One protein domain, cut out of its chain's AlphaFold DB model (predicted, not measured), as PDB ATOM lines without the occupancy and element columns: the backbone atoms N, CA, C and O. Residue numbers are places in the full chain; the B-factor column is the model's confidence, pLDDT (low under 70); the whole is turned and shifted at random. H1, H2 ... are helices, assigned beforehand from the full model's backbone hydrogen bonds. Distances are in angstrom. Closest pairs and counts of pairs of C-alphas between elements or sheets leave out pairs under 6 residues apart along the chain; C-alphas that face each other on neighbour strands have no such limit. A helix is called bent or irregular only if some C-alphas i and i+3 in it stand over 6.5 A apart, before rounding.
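AT A GLANCE: This is residues 4 to 78 of the 255 residues of an uncharacterized protein of Akkermansia muciniphila (UniProt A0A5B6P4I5). A cluster of short, mostly crossed helices, H2 to H6 with H4 in the middle, has H1 as an arm, residues 4 to 9 sticking out. The printed part has 75 residues with six named helices in the order H1 to H6, which hold 57 of them, and no named strand; its class is all helix, and it is compact with a radius of gyration of the C-alphas of 12.4 A, spanning 42 by 25 by 22 A.

HOW THE PARTS SIT: H1, residues 4 to 16, and the hub H4, residues 48 to 58, only just touch, only at their ends, with 3 pairs of C-alphas within 8 A, closest Tyr 16 and Ile 50, 6.7 A. H2, residues 18 to 21, only just touches H4, with 3 such pairs, closest Leu 19 and Gln 49, 6.5 A. H3, residues 27 to 40, touches H4 at a steep tilt of 57 degrees, closest C-alphas Ala 37 and Val 52, 5.5 A. H5, residues 60 to 66, is irregular, C-alphas 62 and 65 being 7.7 A apart; it touches H3, closest C-alphas Phe 63 and Ile 36, 6.6 A. H6, residues 68 to 75, touches H4 about perpendicular at 74 degrees, closest C-alphas Ile 74 and Met 53, 6.8 A. Every O i to N i+4 pair is within hydrogen-bond range in H1, H3, H4 and H6; H5 has 0 of 3, but 3 of 4 O i to N i+3 pairs.

IN THESE COORDINATES: H1 begins at C-alpha 4 (111.882, 89.923, 79.918) and spans 18.4 A, H3 20.0 A. H6 ends at C-alpha 75 (100.051, 94.632, 109.175).

THE WHOLE: The farthest C-alphas, Gln 4 and Glu 61, are 41.9 A apart. The printed part has no cut and no long link; no printed residue is under 70 in pLDDT.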
ATOM      1  N   GLN A   4     111.263  90.294  78.646       81.56
ATOM      2  CA  GLN A   4     111.882  89.923  79.918       81.56
ATOM      3  C   GLN A   4     112.119  91.134  80.825       81.56
ATOM      4  O   GLN A   4     111.833  91.064  82.017       81.56
ATOM      5  N   PHE A   5     112.602  92.253  80.274       87.56
ATOM      6  CA  PHE A   5     112.894  93.450  81.070       87.56
ATOM      7  C   PHE A   5     111.651  94.061  81.738       87.56
ATOM      8  O   PHE A   5     111.709  94.315  82.940       87.56
ATOM      9  N   PRO A   6     110.509  94.250  81.045       91.62
ATOM     10  CA  PRO A   6     109.289  94.730  81.686       91.62
ATOM     11  C   PRO A   6     108.808  93.828  82.822       91.62
ATOM     12  O   PRO A   6     108.358  94.334  83.844       91.62
ATOM     13  N   ILE A   7     108.916  92.504  82.665       88.00
ATOM     14  CA  ILE A   7     108.550  91.552  83.722       88.00
ATOM     15  C   ILE A   7     109.490  91.715  84.915       88.00
ATOM     16  O   ILE A   7     109.021  91.883  86.037       88.00
ATOM     17  N   LEU A   8     110.802  91.741  84.665       87.56
ATOM     18  CA  LEU A   8     111.813  91.911  85.700       87.56
ATOM     19  C   LEU A   8     111.583  93.193  86.508       87.56
ATOM     20  O   LEU A   8     111.471  93.139  87.731       87.56
ATOM     21  N   PHE A   9     111.472  94.339  85.832       90.75
ATOM     22  CA  PHE A   9     111.282  95.619  86.508       90.75
ATOM     23  C   PHE A   9     109.939  95.703  87.225       90.75
ATOM     24  O   PHE A   9     109.887  96.279  88.304       90.75
ATOM     25  N   ARG A  10     108.872  95.092  86.693       91.50
ATOM     26  CA  ARG A  10     107.582  95.024  87.396       91.50
ATOM     27  C   ARG A  10     107.665  94.193  88.667       91.50
ATOM     28  O   ARG A  10     107.169  94.640  89.692       91.50
ATOM     29  N   VAL A  11     108.283  93.012  88.625       90.44
ATOM     30  CA  VAL A  11     108.420  92.168  89.822       90.44
ATOM     31  C   VAL A  11     109.261  92.879  90.878       90.44
ATOM     32  O   VAL A  11     108.856  92.935  92.037       90.44
ATOM     33  N   ILE A  12     110.383  93.481  90.476       91.75
ATOM     34  CA  ILE A  12     111.201  94.297  91.377       91.75
ATOM     35  C   ILE A  12     110.360  95.438  91.965       91.75
ATOM     36  O   ILE A  12     110.324  95.599  93.179       91.75
ATOM     37  N   ASP A  13     109.624  96.191  91.145       93.19
ATOM     38  CA  ASP A  13     108.815  97.316  91.626       93.19
ATOM     39  C   ASP A  13     107.736  96.874  92.634       93.19
ATOM     40  O   ASP A  13     107.532  97.549  93.640       93.19
ATOM     41  N   VAL A  14     107.112  95.706  92.436       92.44
ATOM     42  CA  VAL A  14     106.164  95.109  93.395       92.44
ATOM     43  C   VAL A  14     106.837  94.775  94.727       92.44
ATOM     44  O   VAL A  14     106.289  95.107  95.776       92.44
ATOM     45  N   VAL A  15     108.028  94.165  94.701       93.00
ATOM     46  CA  VAL A  15     108.777  93.813  95.922       93.00
ATOM     47  C   VAL A  15     109.194  95.064  96.697       93.00
ATOM     48  O   VAL A  15     109.091  95.096  97.918       93.00
ATOM     49  N   TYR A  16     109.634  96.110  95.997       94.00
ATOM     50  CA  TYR A  16     110.074  97.361  96.617       94.00
ATOM     51  C   TYR A  16     108.913  98.257  97.080       94.00
ATOM     52  O   TYR A  16     109.103  99.086  97.977       94.00
ATOM     53  N   LYS A  17     107.723  98.108  96.482       95.00
ATOM     54  CA  LYS A  17     106.536  98.929  96.764       95.00
ATOM     55  C   LYS A  17     105.284  98.086  97.070       95.00
ATOM     56  O   LYS A  17     104.275  98.191  96.357       95.00
ATOM     57  N   PRO A  18     105.295  97.278  98.146       94.75
ATOM     58  CA  PRO A  18     104.168  96.418  98.498       94.75
ATOM     59  C   PRO A  18     102.900  97.211  98.854       94.75
ATOM     60  O   PRO A  18     101.794  96.791  98.515       94.75
ATOM     61  N   LEU A  19     103.023  98.392  99.466       95.69
ATOM     62  CA  LEU A  19     101.865  99.215  99.837       95.69
ATOM     63  C   LEU A  19     101.135  99.754  98.602       95.69
ATOM     64  O   LEU A  19      99.907  99.850  98.595       95.69
ATOM     65  N   THR A  20     101.883 100.064  97.541       95.81
ATOM     66  CA  THR A  20     101.313 100.492  96.258       95.81
ATOM     67  C   THR A  20     100.702  99.325  95.492       95.81
ATOM     68  O   THR A  20      99.577  99.431  95.017       95.81
ATOM     69  N   HIS A  21     101.425  98.214  95.346       94.62
ATOM     70  CA  HIS A  21     101.027  97.178  94.386       94.62
ATOM     71  C   HIS A  21     100.181  96.055  94.982       94.62
ATOM     72  O   HIS A  21      99.315  95.521  94.288       94.62
ATOM     73  N   ILE A  22     100.394  95.717  96.255       93.12
ATOM     74  CA  ILE A  22      99.643  94.664  96.953       93.12
ATOM     75  C   ILE A  22      98.398  95.270  97.600       93.12
ATOM     76  O   ILE A  22      97.283  94.837  97.321       93.12
ATOM     77  N   LEU A  23      98.580  96.307  98.424       94.56
ATOM     78  CA  LEU A  23      97.478  96.923  99.175       94.56
ATOM     79  C   LEU A  23      96.736  98.020  98.417       94.56
ATOM     80  O   LEU A  23      95.637  98.395  98.827       94.56
ATOM     81  N   ARG A  24      97.320  98.534  97.325       95.12
ATOM     82  CA  ARG A  24      96.739  99.609  96.507       95.12
ATOM     83  C   ARG A  24      96.351 100.831  97.336       95.12
ATOM     84  O   ARG A  24      95.306 101.438  97.109       95.12
ATOM     85  N   LEU A  25      97.193 101.175  98.312       95.38
ATOM     86  CA  LEU A  25      96.966 102.354  99.138       95.38
ATOM     87  C   LEU A  25      97.154 103.636  98.308       95.38
ATOM     88  O   LEU A  25      98.051 103.689  97.459       95.38
ATOM     89  N   PRO A  26      96.343 104.676  98.568       96.06
ATOM     90  CA  PRO A  26      96.529 105.990  97.965       96.06
ATOM     91  C   PRO A  26      97.927 106.565  98.237       96.06
ATOM     92  O   PRO A  26      98.516 106.344  99.300       96.06
ATOM     93  N   SER A  27      98.483 107.300  97.270       95.56
ATOM     94  CA  SER A  27      99.858 107.818  97.354       95.56
ATOM     95  C   SER A  27     100.058 108.812  98.500       95.56
ATOM     96  O   SER A  27     101.134 108.847  99.087       95.56
ATOM     97  N   ASP A  28      99.031 109.581  98.848       96.38
ATOM     98  CA  ASP A  28      98.996 110.486 100.000       96.38
ATOM     99  C   ASP A  28      99.177 109.732 101.325       96.38
ATOM    100  O   ASP A  28     100.033 110.103 102.131       96.38
ATOM    101  N   VAL A  29      98.468 108.614 101.511       95.94
ATOM    102  CA  VAL A  29      98.599 107.757 102.702       95.94
ATOM    103  C   VAL A  29     100.000 107.152 102.786       95.94
ATOM    104  O   VAL A  29     100.609 107.138 103.856       95.94
ATOM    105  N   ILE A  30     100.542 106.687 101.656       96.69
ATOM    106  CA  ILE A  30     101.898 106.124 101.594       96.69
ATOM    107  C   ILE A  30     102.945 107.188 101.938       96.69
ATOM    108  O   ILE A  30     103.850 106.917 102.725       96.69
ATOM    109  N   ASN A  31     102.826 108.395 101.384       96.56
ATOM    110  CA  ASN A  31     103.762 109.484 101.654       96.56
ATOM    111  C   ASN A  31     103.730 109.890 103.129       96.56
ATOM    112  O   ASN A  31     104.791 109.987 103.744       96.56
ATOM    113  N   LYS A  32     102.536 110.008 103.724       96.38
ATOM    114  CA  LYS A  32     102.386 110.258 105.164       96.38
ATOM    115  C   LYS A  32     103.037 109.151 105.997       96.38
ATOM    116  O   LYS A  32     103.775 109.433 106.936       96.38
ATOM    117  N   ALA A  33     102.830 107.886 105.629       96.12
ATOM    118  CA  ALA A  33     103.462 106.762 106.317       96.12
ATOM    119  C   ALA A  33     105.000 106.801 106.213       96.12
ATOM    120  O   ALA A  33     105.690 106.511 107.188       96.12
ATOM    121  N   ILE A  34     105.545 107.200 105.059       96.44
ATOM    122  CA  ILE A  34     106.991 107.384 104.858       96.44
ATOM    123  C   ILE A  34     107.527 108.544 105.708       96.44
ATOM    124  O   ILE A  34     108.618 108.433 106.264       96.44
ATOM    125  N   GLU A  35     106.795 109.651 105.826       96.12
ATOM    126  CA  GLU A  35     107.176 110.777 106.689       96.12
ATOM    127  C   GLU A  35     107.221 110.376 108.164       96.12
ATOM    128  O   GLU A  35     108.222 110.633 108.836       96.12
ATOM    129  N   ILE A  36     106.205 109.651 108.639       95.31
ATOM    130  CA  ILE A  36     106.201 109.080 109.990       95.31
ATOM    131  C   ILE A  36     107.401 108.143 110.168       95.31
ATOM    132  O   ILE A  36     108.145 108.276 111.139       95.31
ATOM    133  N   ALA A  37     107.665 107.254 109.207       95.62
ATOM    134  CA  ALA A  37     108.805 106.339 109.248       95.62
ATOM    135  C   ALA A  37     110.162 107.063 109.354       95.62
ATOM    136  O   ALA A  37     111.034 106.607 110.092       95.62
ATOM    137  N   LYS A  38     110.335 108.214 108.687       95.38
ATOM    138  CA  LYS A  38     111.549 109.048 108.805       95.38
ATOM    139  C   LYS A  38     111.740 109.631 110.208       95.38
ATOM    140  O   LYS A  38     112.877 109.861 110.607       95.38
ATOM    141  N   SER A  39     110.654 109.865 110.950       93.06
ATOM    142  CA  SER A  39     110.722 110.313 112.351       93.06
ATOM    143  C   SER A  39     111.129 109.192 113.317       93.06
ATOM    144  O   SER A  39     111.657 109.468 114.391       93.06
ATOM    145  N   VAL A  40     110.905 107.930 112.929       92.88
ATOM    146  CA  VAL A  40     111.245 106.746 113.731       92.88
ATOM    147  C   VAL A  40     112.698 106.328 113.501       92.88
ATOM    148  O   VAL A  40     113.388 105.944 114.443       92.88
ATOM    149  N   GLY A  41     113.190 106.415 112.262       91.69
ATOM    150  CA  GLY A  41     114.555 106.019 111.938       91.69
ATOM    151  C   GLY A  41     114.966 106.282 110.491       91.69
ATOM    152  O   GLY A  41     114.296 106.977 109.729       91.69
ATOM    153  N   THR A  42     116.103 105.704 110.096       92.94
ATOM    154  CA  THR A  42     116.627 105.855 108.729       92.94
ATOM    155  C   THR A  42     115.814 105.012 107.752       92.94
ATOM    156  O   THR A  42     115.843 103.783 107.792       92.94
ATOM    157  N   VAL A  43     115.114 105.684 106.842       92.38
ATOM    158  CA  VAL A  43     114.366 105.050 105.752       92.38
ATOM    159  C   VAL A  43     115.301 104.768 104.580       92.38
ATOM    160  O   VAL A  43     116.038 105.650 104.137       92.38
ATOM    161  N   SER A  44     115.248 103.550 104.039       88.06
ATOM    162  CA  SER A  44     115.993 103.204 102.825       88.06
ATOM    163  C   SER A  44     115.460 103.998 101.633       88.06
ATOM    164  O   SER A  44     114.285 103.881 101.289       88.06
ATOM    165  N   ALA A  45     116.327 104.765 100.965       85.81
ATOM    166  CA  ALA A  45     115.955 105.507  99.758       85.81
ATOM    167  C   ALA A  45     115.501 104.577  98.619       85.81
ATOM    168  O   ALA A  45     114.630 104.943  97.833       85.81
ATOM    169  N   GLY A  46     116.064 103.365  98.552       86.50
ATOM    170  CA  GLY A  46     115.688 102.366  97.555       86.50
ATOM    171  C   GLY A  46     114.357 101.685  97.866       86.50
ATOM    172  O   GLY A  46     113.587 101.438  96.947       86.50
ATOM    173  N   ALA A  47     114.067 101.409  99.143       92.12
ATOM    174  CA  ALA A  47     112.913 100.613  99.577       92.12
ATOM    175  C   ALA A  47     112.113 101.269 100.725       92.12
ATOM    176  O   ALA A  47     111.963 100.674 101.798       92.12
ATOM    177  N   PRO A  48     111.572 102.486 100.533       94.44
ATOM    178  CA  PRO A  48     110.967 103.248 101.622       94.44
ATOM    179  C   PRO A  48     109.709 102.584 102.196       94.44
ATOM    180  O   PRO A  48     109.480 102.634 103.401       94.44
ATOM    181  N   GLN A  49     108.914 101.906 101.363       95.12
ATOM    182  CA  GLN A  49     107.697 101.215 101.804       95.12
ATOM    183  C   GLN A  49     107.995  99.989 102.671       95.12
ATOM    184  O   GLN A  49     107.277  99.727 103.631       95.12
ATOM    185  N   ILE A  50     109.083  99.275 102.380       94.62
ATOM    186  CA  ILE A  50     109.539  98.171 103.227       94.62
ATOM    187  C   ILE A  50     109.974  98.710 104.597       94.62
ATOM    188  O   ILE A  50     109.637  98.127 105.625       94.62
ATOM    189  N   SER A  51     110.668  99.857 104.632       94.31
ATOM    190  CA  SER A  51     111.019 100.517 105.896       94.31
ATOM    191  C   SER A  51     109.780 100.915 106.703       94.31
ATOM    192  O   SER A  51     109.764 100.699 107.909       94.31
ATOM    193  N   VAL A  52     108.726 101.426 106.050       95.06
ATOM    194  CA  VAL A  52     107.437 101.706 106.710       95.06
ATOM    195  C   VAL A  52     106.882 100.449 107.369       95.06
ATOM    196  O   VAL A  52     106.578 100.484 108.554       95.06
ATOM    197  N   MET A  53     106.790  99.333 106.639       94.06
ATOM    198  CA  MET A  53     106.277  98.074 107.194       94.06
ATOM    199  C   MET A  53     107.113  97.592 108.384       94.06
ATOM    200  O   MET A  53     106.565  97.188 109.404       94.06
ATOM    201  N   LYS A  54     108.444  97.688 108.284       92.06
ATOM    202  CA  LYS A  54     109.363  97.306 109.361       92.06
ATOM    203  C   LYS A  54     109.165  98.150 110.618       92.06
ATOM    204  O   LYS A  54     109.013  97.593 111.701       92.06
ATOM    205  N   PHE A  55     109.150  99.474 110.480       94.19
ATOM    206  CA  PHE A  55     108.972 100.374 111.617       94.19
ATOM    207  C   PHE A  55     107.560 100.306 112.187       94.19
ATOM    208  O   PHE A  55     107.408 100.390 113.399       94.19
ATOM    209  N   LEU A  56     106.540 100.082 111.357       93.75
ATOM    210  CA  LEU A  56     105.178  99.860 111.832       93.75
ATOM    211  C   LEU A  56     105.087  98.599 112.696       93.75
ATOM    212  O   LEU A  56     104.428  98.622 113.727       93.75
ATOM    213  N   SER A  57     105.760  97.515 112.308       90.19
ATOM    214  CA  SER A  57     105.801  96.285 113.108       90.19
ATOM    215  C   SER A  57     106.592  96.438 114.412       90.19
ATOM    216  O   SER A  57     106.339  95.702 115.361       90.19
ATOM    217  N   GLN A  58     107.549  97.371 114.473       90.94
ATOM    218  CA  GLN A  58     108.389  97.617 115.653       90.94
ATOM    219  C   GLN A  58     107.815  98.673 116.608       90.94
ATOM    220  O   GLN A  58     108.014  98.572 117.816       90.94
ATOM    221  N   SER A  59     107.131  99.684 116.076       92.31
ATOM    222  CA  SER A  59     106.598 100.829 116.824       92.31
ATOM    223  C   SER A  59     105.223 101.254 116.284       92.31
ATOM    224  O   SER A  59     105.097 102.355 115.731       92.31
ATOM    225  N   PRO A  60     104.178 100.404 116.396       91.00
ATOM    226  CA  PRO A  60     102.852 100.691 115.843       91.00
ATOM    227  C   PRO A  60     102.249 102.010 116.346       91.00
ATOM    228  O   PRO A  60     101.571 102.718 115.603       91.00
ATOM    229  N   GLU A  61     102.530 102.375 117.595       92.00
ATOM    230  CA  GLU A  61     102.014 103.567 118.265       92.00
ATOM    231  C   GLU A  61     102.413 104.873 117.566       92.00
ATOM    232  O   GLU A  61     101.645 105.838 117.568       92.00
ATOM    233  N   LYS A  62     103.576 104.897 116.901       93.25
ATOM    234  CA  LYS A  62     104.059 106.062 116.142       93.25
ATOM    235  C   LYS A  62     103.252 106.315 114.872       93.25
ATOM    236  O   LYS A  62     103.261 107.428 114.362       93.25
ATOM    237  N   PHE A  63     102.526 105.311 114.387       94.88
ATOM    238  CA  PHE A  63     101.745 105.376 113.154       94.88
ATOM    239  C   PHE A  63     100.250 105.608 113.391       94.88
ATOM    240  O   PHE A  63      99.484 105.594 112.430       94.88
ATOM    241  N   SER A  64      99.833 105.871 114.635       92.31
ATOM    242  CA  SER A  64      98.426 106.073 115.023       92.31
ATOM    243  C   SER A  64      97.688 107.101 114.150       92.31
ATOM    244  O   SER A  64      96.497 106.954 113.882       92.31
ATOM    245  N   GLU A  65      98.398 108.108 113.633       91.31
ATOM    246  CA  GLU A  65      97.854 109.132 112.731       91.31
ATOM    247  C   GLU A  65      97.402 108.620 111.351       91.31
ATOM    248  O   GLU A  65      96.769 109.371 110.600       91.31
ATOM    249  N   LEU A  66      97.759 107.389 110.972       92.56
ATOM    250  CA  LEU A  66      97.281 106.744 109.744       92.56
ATOM    251  C   LEU A  66      95.863 106.176 109.896       92.56
ATOM    252  O   LEU A  66      95.222 105.870 108.892       92.56
ATOM    253  N   GLY A  67      95.369 106.051 111.130       93.12
ATOM    254  CA  GLY A  67      94.107 105.392 111.442       93.12
ATOM    255  C   GLY A  67      94.245 103.872 111.558       93.12
ATOM    256  O   GLY A  67      95.057 103.236 110.879       93.12
ATOM    257  N   SER A  68      93.420 103.280 112.424       91.69
ATOM    258  CA  SER A  68      93.432 101.845 112.740       91.69
ATOM    259  C   SER A  68      93.277 100.959 111.506       91.69
ATOM    260  O   SER A  68      93.960  99.946 111.386       91.69
ATOM    261  N   ASP A  69      92.426 101.362 110.562       92.69
ATOM    262  CA  ASP A  69      92.102 100.558 109.382       92.69
ATOM    263  C   ASP A  69      93.289 100.447 108.420       92.69
ATOM    264  O   ASP A  69      93.531  99.391 107.833       92.69
ATOM    265  N   VAL A  70      94.055 101.531 108.260       92.94
ATOM    266  CA  VAL A  70      95.258 101.540 107.419       92.94
ATOM    267  C   VAL A  70      96.356 100.717 108.078       92.94
ATOM    268  O   VAL A  70      96.971  99.889 107.410       92.94
ATOM    269  N   ILE A  71      96.566 100.891 109.384       94.00
ATOM    270  CA  ILE A  71      97.549 100.116 110.152       94.00
ATOM    271  C   ILE A  71      97.248  98.618 110.038       94.00
ATOM    272  O   ILE A  71      98.135  97.850 109.670       94.00
ATOM    273  N   ALA A  72      95.991  98.218 110.255       93.12
ATOM    274  CA  ALA A  72      95.562  96.827 110.140       93.12
ATOM    275  C   ALA A  72      95.793  96.267 108.727       93.12
ATOM    276  O   ALA A  72      96.293  95.151 108.579       93.12
ATOM    277  N   LYS A  73      95.505  97.045 107.673       93.31
ATOM    278  CA  LYS A  73      95.806  96.646 106.287       93.31
ATOM    279  C   LYS A  73      97.300  96.440 106.062       93.31
ATOM    280  O   LYS A  73      97.678  95.435 105.469       93.31
ATOM    281  N   ILE A  74      98.148  97.355 106.530       93.75
ATOM    282  CA  ILE A  74      99.601  97.227 106.365       93.75
ATOM    283  C   ILE A  74     100.124  95.998 107.118       93.75
ATOM    284  O   ILE A  74     100.891  95.223 106.553       93.75
ATOM    285  N   GLN A  75      99.665  95.782 108.352       91.88
ATOM    286  CA  GLN A  75     100.051  94.632 109.175       91.88
ATOM    287  C   GLN A  75      99.527  93.294 108.638       91.88
ATOM    288  O   GLN A  75     100.121  92.259 108.920       91.88
ATOM    289  N   SER A  76      98.451  93.296 107.844       91.38
ATOM    290  CA  SER A  76      97.930  92.076 107.213       91.38
ATOM    291  C   SER A  76      98.842  91.501 106.121       91.38
ATOM    292  O   SER A  76      98.680  90.344 105.737       91.38
ATOM    293  N   VAL A  77      99.800  92.287 105.612       90.25
ATOM    294  CA  VAL A  77     100.761  91.820 104.608       90.25
ATOM    295  C   VAL A  77     101.940  91.158 105.302       90.25
ATOM    296  O   VAL A  77     102.848  91.829 105.795       90.25
ATOM    297  N   ASP A  78     101.947  89.830 105.283       89.56
ATOM    298  CA  ASP A  78     103.078  89.047 105.761       89.56
ATOM    299  C   ASP A  78     104.124  88.865 104.653       89.56
ATOM    300  O   ASP A  78     103.853  88.291 103.596       89.56
TER     301      ASP A  78